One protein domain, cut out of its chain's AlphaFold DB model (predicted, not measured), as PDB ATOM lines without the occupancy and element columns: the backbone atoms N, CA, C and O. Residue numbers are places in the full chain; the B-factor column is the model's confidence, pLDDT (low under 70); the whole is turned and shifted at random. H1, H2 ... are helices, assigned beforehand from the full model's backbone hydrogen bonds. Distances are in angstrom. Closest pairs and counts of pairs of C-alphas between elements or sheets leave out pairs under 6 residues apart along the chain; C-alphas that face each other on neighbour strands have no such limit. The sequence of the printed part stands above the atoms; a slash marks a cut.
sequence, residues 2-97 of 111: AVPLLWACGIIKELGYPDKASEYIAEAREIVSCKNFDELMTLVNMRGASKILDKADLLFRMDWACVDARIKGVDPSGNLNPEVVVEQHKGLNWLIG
ATOM      1  N   ALA A   2     175.873 237.480 179.765       86.25
ATOM      2  CA  ALA A   2     175.178 236.292 179.244       86.25
ATOM      3  C   ALA A   2     174.482 235.442 180.329       86.25
ATOM      4  O   ALA A   2     173.497 234.762 180.050       86.25
ATOM      5  N   VAL A   3     174.962 235.493 181.573       91.12
ATOM      6  CA  VAL A   3     174.454 234.679 182.689       91.12
ATOM      7  C   VAL A   3     172.945 234.898 182.945       91.12
ATOM      8  O   VAL A   3     172.213 233.909 182.975       91.12
ATOM      9  N   PRO A   4     172.428 236.139 183.064       93.75
ATOM     10  CA  PRO A   4     170.988 236.400 183.149       93.75
ATOM     11  C   PRO A   4     170.136 235.787 182.034       93.75
ATOM     12  O   PRO A   4     169.022 235.345 182.304       93.75
ATOM     13  N   LEU A   5     170.645 235.730 180.799       93.88
ATOM     14  CA  LEU A   5     169.930 235.140 179.662       93.88
ATOM     15  C   LEU A   5     169.854 233.619 179.790       93.88
ATOM     16  O   LEU A   5     168.783 233.039 179.646       93.88
ATOM     17  N   LEU A   6     170.968 232.970 180.134       94.56
ATOM     18  CA  LEU A   6     170.996 231.526 180.384       94.56
ATOM     19  C   LEU A   6     170.108 231.143 181.574       94.56
ATOM     20  O   LEU A   6     169.464 230.091 181.568       94.56
ATOM     21  N   TRP A   7     170.024 232.019 182.576       95.75
ATOM     22  CA  TRP A   7     169.033 231.902 183.634       95.75
ATOM     23  C   TRP A   7     167.617 232.109 183.090       95.75
ATOM     24  O   TRP A   7     166.757 231.293 183.356       95.75
ATOM     25  N   ALA A   8     167.309 233.101 182.266       96.75
ATOM     26  CA  ALA A   8     165.960 233.220 181.701       96.75
ATOM     27  C   ALA A   8     165.537 231.977 180.887       96.75
ATOM     28  O   ALA A   8     164.392 231.531 181.000       96.75
ATOM     29  N   CYS A   9     166.481 231.359 180.172       96.06
ATOM     30  CA  CYS A   9     166.281 230.159 179.358       96.06
ATOM     31  C   CYS A   9     166.101 228.849 180.140       96.06
ATOM     32  O   CYS A   9     165.863 227.821 179.519       96.06
ATOM     33  N   GLY A  10     166.240 228.825 181.466       95.62
ATOM     34  CA  GLY A  10     166.115 227.565 182.221       95.62
ATOM     35  C   GLY A  10     167.431 226.841 182.484       95.62
ATOM     36  O   GLY A  10     167.492 226.062 183.431       95.62
ATOM     37  N   ILE A  11     168.474 227.146 181.710       95.06
ATOM     38  CA  ILE A  11     169.753 226.423 181.709       95.06
ATOM     39  C   ILE A  11     170.495 226.633 183.033       95.06
ATOM     40  O   ILE A  11     170.857 225.676 183.712       95.06
ATOM     41  N   ILE A  12     170.643 227.891 183.459       94.06
ATOM     42  CA  ILE A  12     171.115 228.197 184.812       94.06
ATOM     43  C   ILE A  12     169.922 228.111 185.766       94.06
ATOM     44  O   ILE A  12     168.922 228.824 185.615       94.06
ATOM     45  N   LYS A  13     170.009 227.238 186.775       90.50
ATOM     46  CA  LYS A  13     168.912 226.987 187.730       90.50
ATOM     47  C   LYS A  13     168.689 228.132 188.708       90.50
ATOM     48  O   LYS A  13     167.546 228.450 189.034       90.50
ATOM     49  N   GLU A  14     169.749 228.798 189.136       89.25
ATOM     50  CA  GLU A  14     169.647 229.906 190.075       89.25
ATOM     51  C   GLU A  14     170.667 230.977 189.725       89.25
ATOM     52  O   GLU A  14     171.862 230.717 189.634       89.25
ATOM     53  N   LEU A  15     170.173 232.198 189.537       89.69
ATOM     54  CA  LEU A  15     171.001 233.386 189.563       89.69
ATOM     55  C   LEU A  15     171.157 233.718 191.049       89.69
ATOM     56  O   LEU A  15     170.222 234.261 191.649       89.69
ATOM     57  N   GLY A  16     172.250 233.248 191.655       89.00
ATOM     58  CA  GLY A  16     172.507 233.339 193.095       89.00
ATOM     59  C   GLY A  16     172.474 234.771 193.640       89.00
ATOM     60  O   GLY A  16     172.215 235.738 192.918       89.00
ATOM     61  N   TYR A  17     172.718 234.919 194.942       94.25
ATOM     62  CA  TYR A  17     172.917 236.250 195.514       94.25
ATOM     63  C   TYR A  17     174.180 236.887 194.898       94.25
ATOM     64  O   TYR A  17     175.161 236.176 194.687       94.25
ATOM     65  N   PRO A  18     174.183 238.187 194.554       95.06
ATOM     66  CA  PRO A  18     175.299 238.807 193.844       95.06
ATOM     67  C   PRO A  18     176.399 239.276 194.811       95.06
ATOM     68  O   PRO A  18     176.814 240.431 194.774       95.06
ATOM     69  N   ASP A  19     176.866 238.396 195.699       95.25
ATOM     70  CA  ASP A  19     178.017 238.633 196.588       95.25
ATOM     71  C   ASP A  19     179.355 238.263 195.937       95.25
ATOM     72  O   ASP A  19     180.412 238.762 196.324       95.25
ATOM     73  N   LYS A  20     179.327 237.385 194.934       92.38
ATOM     74  CA  LYS A  20     180.513 236.925 194.212       92.38
ATOM     75  C   LYS A  20     180.181 236.490 192.793       92.38
ATOM     76  O   LYS A  20     179.050 236.110 192.482       92.38
ATOM     77  N   ALA A  21     181.198 236.503 191.937       86.94
ATOM     78  CA  ALA A  21     181.096 235.888 190.624       86.94
ATOM     79  C   ALA A  21     180.797 234.391 190.792       86.94
ATOM     80  O   ALA A  21     181.438 233.697 191.582       86.94
ATOM     81  N   SER A  22     179.788 233.911 190.072       82.19
ATOM     82  CA  SER A  22     179.423 232.497 190.049       82.19
ATOM     83  C   SER A  22     180.003 231.837 188.802       82.19
ATOM     84  O   SER A  22     179.949 232.408 187.714       82.19
ATOM     85  N   GLU A  23     180.547 230.632 188.961       81.81
ATOM     86  CA  GLU A  23     181.067 229.828 187.856       81.81
ATOM     87  C   GLU A  23     179.999 228.843 187.373       81.81
ATOM     88  O   GLU A  23     179.587 227.952 188.111       81.81
ATOM     89  N   TYR A  24     179.586 228.973 186.113       86.19
ATOM     90  CA  TYR A  24     178.571 228.118 185.480       86.19
ATOM     91  C   TYR A  24     179.216 227.144 184.485       86.19
ATOM     92  O   TYR A  24     178.790 226.998 183.340       86.19
ATOM     93  N   ILE A  25     180.342 226.538 184.889       86.62
ATOM     94  CA  ILE A  25     181.174 225.697 184.012       86.62
ATOM     95  C   ILE A  25     180.403 224.461 183.539       86.62
ATOM     96  O   ILE A  25     180.593 224.022 182.404       86.62
ATOM     97  N   ALA A  26     179.554 223.883 184.390       88.56
ATOM     98  CA  ALA A  26     178.773 222.703 184.036       88.56
ATOM     99  C   ALA A  26     177.747 223.031 182.942       88.56
ATOM    100  O   ALA A  26     177.716 222.359 181.915       88.56
ATOM    101  N   GLU A  27     176.996 224.114 183.121       92.19
ATOM    102  CA  GLU A  27     176.013 224.620 182.166       92.19
ATOM    103  C   GLU A  27     176.680 225.030 180.849       92.19
ATOM    104  O   GLU A  27     176.208 224.689 179.767       92.19
ATOM    105  N   ALA A  28     177.829 225.709 180.922       89.06
ATOM    106  CA  ALA A  28     178.603 226.073 179.741       89.06
ATOM    107  C   ALA A  28     179.070 224.835 178.959       89.06
ATOM    108  O   ALA A  28     178.999 224.822 177.730       89.06
ATOM    109  N   ARG A  29     179.522 223.779 179.649       91.62
ATOM    110  CA  ARG A  29     179.907 222.510 179.008       91.62
ATOM    111  C   ARG A  29     178.723 221.832 178.336       91.62
ATOM    112  O   ARG A  29     178.892 221.307 177.241       91.62
ATOM    113  N   GLU A  30     177.553 221.855 178.966       92.00
ATOM    114  CA  GLU A  30     176.329 221.284 178.403       92.00
ATOM    115  C   GLU A  30     175.935 222.005 177.103       92.00
ATOM    116  O   GLU A  30     175.791 221.361 176.061       92.00
ATOM    117  N   ILE A  31     175.914 223.343 177.115       93.12
ATOM    118  CA  ILE A  31     175.652 224.166 175.921       93.12
ATOM    119  C   ILE A  31     176.665 223.867 174.809       93.12
ATOM    120  O   ILE A  31     176.277 223.615 173.672       93.12
ATOM    121  N   VAL A  32     177.966 223.874 175.121       93.19
ATOM    122  CA  VAL A  32     179.038 223.651 174.132       93.19
ATOM    123  C   VAL A  32     179.037 222.217 173.589       93.19
ATOM    124  O   VAL A  32     179.534 221.980 172.489       93.19
ATOM    125  N   SER A  33     178.478 221.255 174.327       95.25
ATOM    126  CA  SER A  33     178.361 219.867 173.868       95.25
ATOM    127  C   SER A  33     177.243 219.640 172.845       95.25
ATOM    128  O   SER A  33     177.274 218.626 172.144       95.25
ATOM    129  N   CYS A  34     176.303 220.584 172.712       96.50
ATOM    130  CA  CYS A  34     175.229 220.516 171.726       96.50
ATOM    131  C   CYS A  34     175.792 220.618 170.302       96.50
ATOM    132  O   CYS A  34     176.517 221.551 169.956       96.50
ATOM    133  N   LYS A  35     175.424 219.674 169.436       96.94
ATOM    134  CA  LYS A  35     175.892 219.598 168.042       96.94
ATOM    135  C   LYS A  35     175.161 220.560 167.118       96.94
ATOM    136  O   LYS A  35     175.659 220.878 166.040       96.94
ATOM    137  N   ASN A  36     173.949 220.954 167.491       96.56
ATOM    138  CA  ASN A  36     173.089 221.825 166.707       96.56
ATOM    139  C   ASN A  36     172.103 222.578 167.611       96.56
ATOM    140  O   ASN A  36     172.040 222.365 168.822       96.56
ATOM    141  N   PHE A  37     171.339 223.481 166.995       94.56
ATOM    142  CA  PHE A  37     170.365 224.312 167.692       94.56
ATOM    143  C   PHE A  37     169.201 223.503 168.279       94.56
ATOM    144  O   PHE A  37     168.752 223.815 169.375       94.56
ATOM    145  N   ASP A  38     168.752 222.443 167.604       97.19
ATOM    146  CA  ASP A  38     167.653 221.608 168.102       97.19
ATOM    147  C   ASP A  38     168.029 220.921 169.420       97.19
ATOM    148  O   ASP A  38     167.233 220.903 170.355       97.19
ATOM    149  N   GLU A  39     169.265 220.422 169.530       97.38
ATOM    150  CA  GLU A  39     169.803 219.842 170.764       97.38
ATOM    151  C   GLU A  39     169.877 220.890 171.884       97.38
ATOM    152  O   GLU A  39     169.410 220.627 172.991       97.38
ATOM    153  N   LEU A  40     170.345 222.107 171.582       95.44
ATOM    154  CA  LEU A  40     170.346 223.216 172.543       95.44
ATOM    155  C   LEU A  40     168.934 223.537 173.046       95.44
ATOM    156  O   LEU A  40     168.736 223.745 174.242       95.44
ATOM    157  N   MET A  41     167.940 223.548 172.157       96.44
ATOM    158  CA  MET A  41     166.555 223.839 172.527       96.44
ATOM    159  C   MET A  41     165.950 222.787 173.464       96.44
ATOM    160  O   MET A  41     165.026 223.117 174.203       96.44
ATOM    161  N   THR A  42     166.489 221.563 173.511       96.38
ATOM    162  CA  THR A  42     166.063 220.559 174.505       96.38
ATOM    163  C   THR A  42     166.466 220.916 175.940       96.38
ATOM    164  O   THR A  42     165.825 220.452 176.882       96.38
ATOM    165  N   LEU A  43     167.480 221.772 176.115       95.00
ATOM    166  CA  LEU A  43     167.929 222.275 177.420       95.00
ATOM    167  C   LEU A  43     167.095 223.467 177.909       95.00
ATOM    168  O   LEU A  43     167.163 223.848 179.079       95.00
ATOM    169  N   VAL A  44     166.339 224.097 177.008       96.38
ATOM    170  CA  VAL A  44     165.637 225.347 177.282       96.38
ATOM    171  C   VAL A  44     164.288 225.066 177.936       96.38
ATOM    172  O   VAL A  44     163.413 224.410 177.380       96.38
ATOM    173  N   ASN A  45     164.091 225.656 179.111       95.88
ATOM    174  CA  ASN A  45     162.803 225.758 179.778       95.88
ATOM    175  C   ASN A  45     162.614 227.194 180.276       95.88
ATOM    176  O   ASN A  45     163.087 227.567 181.355       95.88
ATOM    177  N   MET A  46     161.949 228.008 179.456       95.94
ATOM    178  CA  MET A  46     161.813 229.446 179.682       95.94
ATOM    179  C   MET A  46     161.141 229.751 181.021       95.94
ATOM    180  O   MET A  46     160.061 229.246 181.342       95.94
ATOM    181  N   ARG A  47     161.750 230.651 181.794       97.25
ATOM    182  CA  ARG A  47     161.107 231.212 182.980       97.25
ATOM    183  C   ARG A  47     159.953 232.120 182.566       97.25
ATOM    184  O   ARG A  47     160.037 232.863 181.594       97.25
ATOM    185  N   GLY A  48     158.877 232.083 183.347       97.56
ATOM    186  CA  GLY A  48     157.741 232.978 183.145       97.56
ATOM    187  C   GLY A  48     158.120 234.446 183.360       97.56
ATOM    188  O   GLY A  48     158.937 234.755 184.230       97.56
ATOM    189  N   ALA A  49     157.470 235.342 182.615       96.50
ATOM    190  CA  ALA A  49     157.755 236.778 182.625       96.50
ATOM    191  C   ALA A  49     157.735 237.397 184.033       96.50
ATOM    192  O   ALA A  49     158.640 238.150 184.370       96.50
ATOM    193  N   SER A  50     156.777 237.016 184.892       97.56
ATOM    194  CA  SER A  50     156.716 237.510 186.280       97.56
ATOM    195  C   SER A  50     158.007 237.228 187.048       97.56
ATOM    196  O   SER A  50     158.543 238.127 187.676       97.56
ATOM    197  N   LYS A  51     158.566 236.014 186.938       96.75
ATOM    198  CA  LYS A  51     159.814 235.662 187.637       96.75
ATOM    199  C   LYS A  51     161.006 236.464 187.121       96.75
ATOM    200  O   LYS A  51     161.908 236.779 187.891       96.75
ATOM    201  N   ILE A  52     161.028 236.745 185.819       97.25
ATOM    202  CA  ILE A  52     162.071 237.564 185.196       97.25
ATOM    203  C   ILE A  52     161.966 239.003 185.716       97.25
ATOM    204  O   ILE A  52     162.975 239.553 186.151       97.25
ATOM    205  N   LEU A  53     160.757 239.570 185.748       97.00
ATOM    206  CA  LEU A  53     160.500 240.915 186.264       97.00
ATOM    207  C   LEU A  53     160.818 241.038 187.760       97.00
ATOM    208  O   LEU A  53     161.485 241.990 188.146       97.00
ATOM    209  N   ASP A  54     160.443 240.054 188.583       97.19
ATOM    210  CA  ASP A  54     160.768 240.037 190.018       97.19
ATOM    211  C   ASP A  54     162.286 240.085 190.251       97.19
ATOM    212  O   ASP A  54     162.783 240.759 191.157       97.19
ATOM    213  N   LYS A  55     163.051 239.366 189.421       96.56
ATOM    214  CA  LYS A  55     164.513 239.345 189.509       96.56
ATOM    215  C   LYS A  55     165.138 240.635 188.979       96.56
ATOM    216  O   LYS A  55     166.123 241.088 189.559       96.56
ATOM    217  N   ALA A  56     164.571 241.216 187.922       95.75
ATOM    218  CA  ALA A  56     164.998 242.501 187.381       95.75
ATOM    219  C   ALA A  56     164.791 243.626 188.406       95.75
ATOM    220  O   ALA A  56     165.737 244.352 188.697       95.75
ATOM    221  N   ASP A  57     163.615 243.694 189.040       96.25
ATOM    222  CA  ASP A  57     163.321 244.643 190.124       96.25
ATOM    223  C   ASP A  57     164.296 244.493 191.301       96.25
ATOM    224  O   ASP A  57     164.843 245.477 191.805       96.25
ATOM    225  N   LEU A  58     164.564 243.254 191.728       96.38
ATOM    226  CA  LEU A  58     165.506 243.001 192.815       96.38
ATOM    227  C   LEU A  58     166.912 243.517 192.487       96.38
ATOM    228  O   LEU A  58     167.538 244.155 193.334       96.38
ATOM    229  N   LEU A  59     167.408 243.243 191.279       95.56
ATOM    230  CA  LEU A  59     168.743 243.667 190.858       95.56
ATOM    231  C   LEU A  59     168.831 245.172 190.631       95.56
ATOM    232  O   LEU A  59     169.836 245.760 191.010       95.56
ATOM    233  N   PHE A  60     167.771 245.803 190.128       95.19
ATOM    234  CA  PHE A  60     167.666 247.257 190.058       95.19
ATOM    235  C   PHE A  60     167.808 247.897 191.448       95.19
ATOM    236  O   PHE A  60     168.607 248.813 191.643       95.19
ATOM    237  N   ARG A  61     167.099 247.372 192.460       96.00
ATOM    238  CA  ARG A  61     167.206 247.863 193.847       96.00
ATOM    239  C   ARG A  61     168.592 247.634 194.453       96.00
ATOM    240  O   ARG A  61     169.079 248.486 195.195       96.00
ATOM    241  N   MET A  62     169.226 246.501 194.153       96.75
ATOM    242  CA  MET A  62     170.602 246.221 194.580       96.75
ATOM    243  C   MET A  62     171.608 247.155 193.900       96.75
ATOM    244  O   MET A  62     172.525 247.632 194.563       96.75
ATOM    245  N   ASP A  63     171.427 247.457 192.614       95.69
ATOM    246  CA  ASP A  63     172.296 248.383 191.885       95.69
ATOM    247  C   ASP A  63     172.180 249.798 192.457       95.69
ATOM    248  O   ASP A  63     173.190 250.435 192.745       95.69
ATOM    249  N   TRP A  64     170.963 250.246 192.784       95.69
ATOM    250  CA  TRP A  64     170.752 251.498 193.515       95.69
ATOM    251  C   TRP A  64     171.472 251.544 194.867       95.69
ATOM    252  O   TRP A  64     172.066 252.568 195.207       95.69
ATOM    253  N   ALA A  65     171.473 250.446 195.628       96.19
ATOM    254  CA  ALA A  65     172.226 250.367 196.880       96.19
ATOM    255  C   ALA A  65     173.745 250.497 196.647       96.19
ATOM    256  O   ALA A  65     174.431 251.179 197.412       96.19
ATOM    257  N   CYS A  66     174.268 249.903 195.571       96.50
ATOM    258  CA  CYS A  66     175.662 250.064 195.154       96.50
ATOM    259  C   CYS A  66     175.980 251.505 194.720       96.50
ATOM    260  O   CYS A  66     177.031 252.039 195.083       96.50
ATOM    261  N   VAL A  67     175.082 252.155 193.973       95.19
ATOM    262  CA  VAL A  67     175.220 253.557 193.551       95.19
ATOM    263  C   VAL A  67     175.245 254.493 194.761       95.19
ATOM    264  O   VAL A  67     176.142 255.331 194.855       95.19
ATOM    265  N   ASP A  68     174.312 254.336 195.703       96.38
ATOM    266  CA  ASP A  68     174.235 255.144 196.926       96.38
ATOM    267  C   ASP A  68     175.499 255.002 197.791       96.38
ATOM    268  O   ASP A  68     176.085 256.004 198.210       96.38
ATOM    269  N   ALA A  69     175.976 253.770 197.992       96.56
ATOM    270  CA  ALA A  69     177.207 253.501 198.731       96.56
ATOM    271  C   ALA A  69     178.431 254.150 198.065       96.56
ATOM    272  O   ALA A  69     179.214 254.834 198.730       96.56
ATOM    273  N   ARG A  70     178.536 254.046 196.732       95.62
ATOM    274  CA  ARG A  70     179.595 254.694 195.944       95.62
ATOM    275  C   ARG A  70     179.566 256.216 196.078       95.62
ATOM    276  O   ARG A  70     180.623 256.818 196.248       95.62
ATOM    277  N   ILE A  71     178.386 256.841 196.027       96.56
ATOM    278  CA  ILE A  71     178.227 258.295 196.223       96.56
ATOM    279  C   ILE A  71     178.691 258.711 197.625       96.56
ATOM    280  O   ILE A  71     179.315 259.758 197.786       96.56
ATOM    281  N   LYS A  72     178.415 257.884 198.637       97.25
ATOM    282  CA  LYS A  72     178.801 258.120 200.036       97.25
ATOM    283  C   LYS A  72     180.249 257.733 200.357       97.25
ATOM    284  O   LYS A  72     180.705 258.027 201.459       97.25
ATOM    285  N   GLY A  73     180.966 257.096 199.431       96.81
ATOM    286  CA  GLY A  73     182.334 256.618 199.647       96.81
ATOM    287  C   GLY A  73     182.432 255.481 200.670       96.81
ATOM    288  O   GLY A  73     183.429 255.392 201.382       96.81
ATOM    289  N   VAL A  74     181.395 254.647 200.772       97.00
ATOM    290  CA  VAL A  74     181.341 253.482 201.670       97.00
ATOM    291  C   VAL A  74     181.089 252.206 200.875       97.00
ATOM    292  O   VAL A  74     180.647 252.255 199.725       97.00
ATOM    293  N   ASP A  75     181.325 251.057 201.501       94.00
ATOM    294  CA  ASP A  75     180.976 249.772 200.903       94.00
ATOM    295  C   ASP A  75     179.453 249.561 200.882       94.00
ATOM    296  O   ASP A  75     178.747 249.962 201.820       94.00
ATOM    297  N   PRO A  76     178.911 248.919 199.831       94.56
ATOM    298  CA  PRO A  76     177.498 248.589 199.773       94.56
ATOM    299  C   PRO A  76     177.109 247.636 200.905       94.56
ATOM    300  O   PRO A  76     177.767 246.632 201.186       94.56
ATOM    301  N   SER A  77     175.988 247.943 201.552       91.38
ATOM    302  CA  SER A  77     175.430 247.084 202.597       91.38
ATOM    303  C   SER A  77     174.977 245.737 202.027       91.38
ATOM    304  O   SER A  77     174.579 245.634 200.871       91.38
ATOM    305  N   GLY A  78     174.993 244.696 202.864       92.56
ATOM    306  CA  GLY A  78     174.502 243.370 202.478       92.56
ATOM    307  C   GLY A  78     175.493 242.529 201.673       92.56
ATOM    308  O   GLY A  78     175.061 241.600 200.998       92.56
ATOM    309  N   ASN A  79     176.798 242.824 201.749       95.56
ATOM    310  CA  ASN A  79     177.855 242.046 201.087       95.56
ATOM    311  C   ASN A  79     177.643 241.919 199.567       95.56
ATOM    312  O   ASN A  79     177.852 240.859 198.986       95.56
ATOM    313  N   LEU A  80     177.150 242.986 198.936       96.69
ATOM    314  CA  LEU A  80     176.965 243.033 197.491       96.69
ATOM    315  C   LEU A  80     178.318 243.201 196.803       96.69
ATOM    316  O   LEU A  80     179.147 243.997 197.240       96.69
ATOM    317  N   ASN A  81     178.501 242.515 195.681       96.25
ATOM    318  CA  ASN A  81     179.578 242.790 194.745       96.25
ATOM    319  C   ASN A  81     179.036 243.683 193.612       96.25
ATOM    320  O   ASN A  81     178.264 243.192 192.779       96.25
ATOM    321  N   PRO A  82     179.434 244.970 193.538       95.00
ATOM    322  CA  PRO A  82     178.924 245.902 192.531       95.00
ATOM    323  C   PRO A  82     179.110 245.431 191.086       95.00
ATOM    324  O   PRO A  82     178.253 245.698 190.246       95.00
ATOM    325  N   GLU A  83     180.196 244.714 190.787       93.88
ATOM    326  CA  GLU A  83     180.485 244.226 189.434       93.88
ATOM    327  C   GLU A  83     179.506 243.124 189.017       93.88
ATOM    328  O   GLU A  83     179.012 243.108 187.890       93.88
ATOM    329  N   VAL A  84     179.164 242.231 189.947       95.31
ATOM    330  CA  VAL A  84     178.198 241.154 189.701       95.31
ATOM    331  C   VAL A  84     176.786 241.721 189.591       95.31
ATOM    332  O   VAL A  84     176.034 241.335 188.695       95.31
ATOM    333  N   VAL A  85     176.430 242.661 190.473       95.88
ATOM    334  CA  VAL A  85     175.128 243.339 190.449       95.88
ATOM    335  C   VAL A  85     174.911 244.032 189.106       95.88
ATOM    336  O   VAL A  85     173.902 243.773 188.451       95.88
ATOM    337  N   VAL A  86     175.868 244.852 188.657       93.81
ATOM    338  CA  VAL A  86     175.718 245.614 187.412       93.81
ATOM    339  C   VAL A  86     175.688 244.703 186.182       93.81
ATOM    340  O   VAL A  86     174.917 244.944 185.253       93.81
ATOM    341  N   GLU A  87     176.477 243.623 186.164       93.44
ATOM    342  CA  GLU A  87     176.463 242.649 185.069       93.44
ATOM    343  C   GLU A  87     175.092 241.974 184.938       93.44
ATOM    344  O   GLU A  87     174.555 241.841 183.830       93.44
ATOM    345  N   GLN A  88     174.526 241.555 186.072       94.69
ATOM    346  CA  GLN A  88     173.228 240.898 186.110       94.69
ATOM    347  C   GLN A  88     172.088 241.868 185.779       94.69
ATOM    348  O   GLN A  88     171.199 241.515 185.001       94.69
ATOM    349  N   HIS A  89     172.142 243.092 186.314       94.44
ATOM    350  CA  HIS A  89     171.167 244.149 186.051       94.44
ATOM    351  C   HIS A  89     171.100 244.482 184.556       94.44
ATOM    352  O   HIS A  89     170.017 244.449 183.976       94.44
ATOM    353  N   LYS A  90     172.247 244.687 183.894       93.25
ATOM    354  CA  LYS A  90     172.292 244.933 182.444       93.25
ATOM    355  C   LYS A  90     171.661 243.806 181.632       93.25
ATOM    356  O   LYS A  90     170.840 244.067 180.757       93.25
ATOM    357  N   GLY A  91     172.023 242.556 181.925       93.88
ATOM    358  CA  GLY A  91     171.494 241.409 181.184       93.88
ATOM    359  C   GLY A  91     169.973 241.275 181.308       93.88
ATOM    360  O   GLY A  91     169.309 240.959 180.324       93.88
ATOM    361  N   LEU A  92     169.407 241.556 182.490       94.06
ATOM    362  CA  LEU A  92     167.954 241.556 182.675       94.06
ATOM    363  C   LEU A  92     167.272 242.776 182.055       94.06
ATOM    364  O   LEU A  92     166.223 242.596 181.448       94.06
ATOM    365  N   ASN A  93     167.858 243.972 182.140       92.56
ATOM    366  CA  ASN A  93     167.310 245.169 181.492       92.56
ATOM    367  C   ASN A  93     167.194 244.988 179.982       92.56
ATOM    368  O   ASN A  93     166.150 245.291 179.406       92.56
ATOM    369  N   TRP A  94     168.233 244.433 179.358       93.56
ATOM    370  CA  TRP A  94     168.192 244.090 177.943       93.56
ATOM    371  C   TRP A  94     167.079 243.081 177.640       93.56
ATOM    372  O   TRP A  94     166.266 243.301 176.745       93.56
ATOM    373  N   LEU A  95     166.987 242.009 178.435       93.81
ATOM    374  CA  LEU A  95     165.992 240.952 178.247       93.81
ATOM    375  C   LEU A  95     164.546 241.459 178.348       93.81
ATOM    376  O   LEU A  95     163.689 240.995 177.598       93.81
ATOM    377  N   ILE A  96     164.257 242.379 179.271       93.19
ATOM    378  CA  ILE A  96     162.906 242.939 179.447       93.19
ATOM    379  C   ILE A  96     162.611 244.105 178.491       93.19
ATOM    380  O   ILE A  96     161.522 244.671 178.548       93.19
ATOM    381  N   GLY A  97     163.565 244.474 177.630       91.19
ATOM    382  CA  GLY A  97     163.431 245.593 176.700       91.19
ATOM    383  C   GLY A  97     163.372 246.958 177.386       91.19
ATOM    384  O   GLY A  97     162.735 247.877 176.873       91.19
TER     385      GLY A  97
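AT A GLANCE: This is residues 2 to 97 of the 111 residues of an uncharacterized protein of Oscillospiraceae bacterium (UniProt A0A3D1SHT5). A long helix, H4, has H5 folded back on it as a helical hairpin, and short H1 packs on H5. H2 and H3 form a loose end well away from this hairpin, toward the end of the long axis opposite the last residue of H4, Lys 72. The printed part has 96 residues with five named helices in the order H1 to H5 and no named strand; the class is all helix. It is only just compact, close to loose, with a radius of gyration of the C-alphas of 15.0 A, and elongated, spanning 50 by 26 by 17 A.

HOW THE PARTS SIT: H4, residues 49 to 72, and H5, residues 82 to 95, touch as a hairpin, closest at the C-alphas of Leu 59 and His 89, 5.4 A apart. They run opposite ways at a tilt of 37 degrees, only just steep. H1, residues 2 to 8, touches H5, closest at the C-alphas of Pro 4 and Gly 91, 5.4 A, at a steep tilt of 57 degrees, the same way. H1 and H4 are close but not clearly touching, closest at the C-alphas of Ala 8 and Ile 52, 6.8 A. H2, residues 25 to 33, and H3, residues 37 to 42, are close but not clearly touching, closest at the C-alphas of Ile 31 and Leu 40, 6.4 A. H2 is apart from H1, H4 and H5, and H3 is apart from the same three. In H1, H2, H3, H4 and H5 every O i to N i+4 pair is within hydrogen-bond range.

IN THESE COORDINATES: H4 measures 34.7 A from C-alpha 49 at (157.755, 236.778, 182.625) to C-alpha 72 at (178.801, 258.120, 200.036). H5 measures 19.9 A, H2 12.0 A, H1 10.0 A and H3 8.9 A. H1 begins at C-alpha 2, (175.178, 236.292, 179.244).

THE WHOLE: The C-alphas farthest apart, of Lys 35 and Lys 72, are 50.2 A apart. The link from H1 to H2, 16 residues, is long. The printed part has no cut, and no printed residue is under 70 in pLDDT.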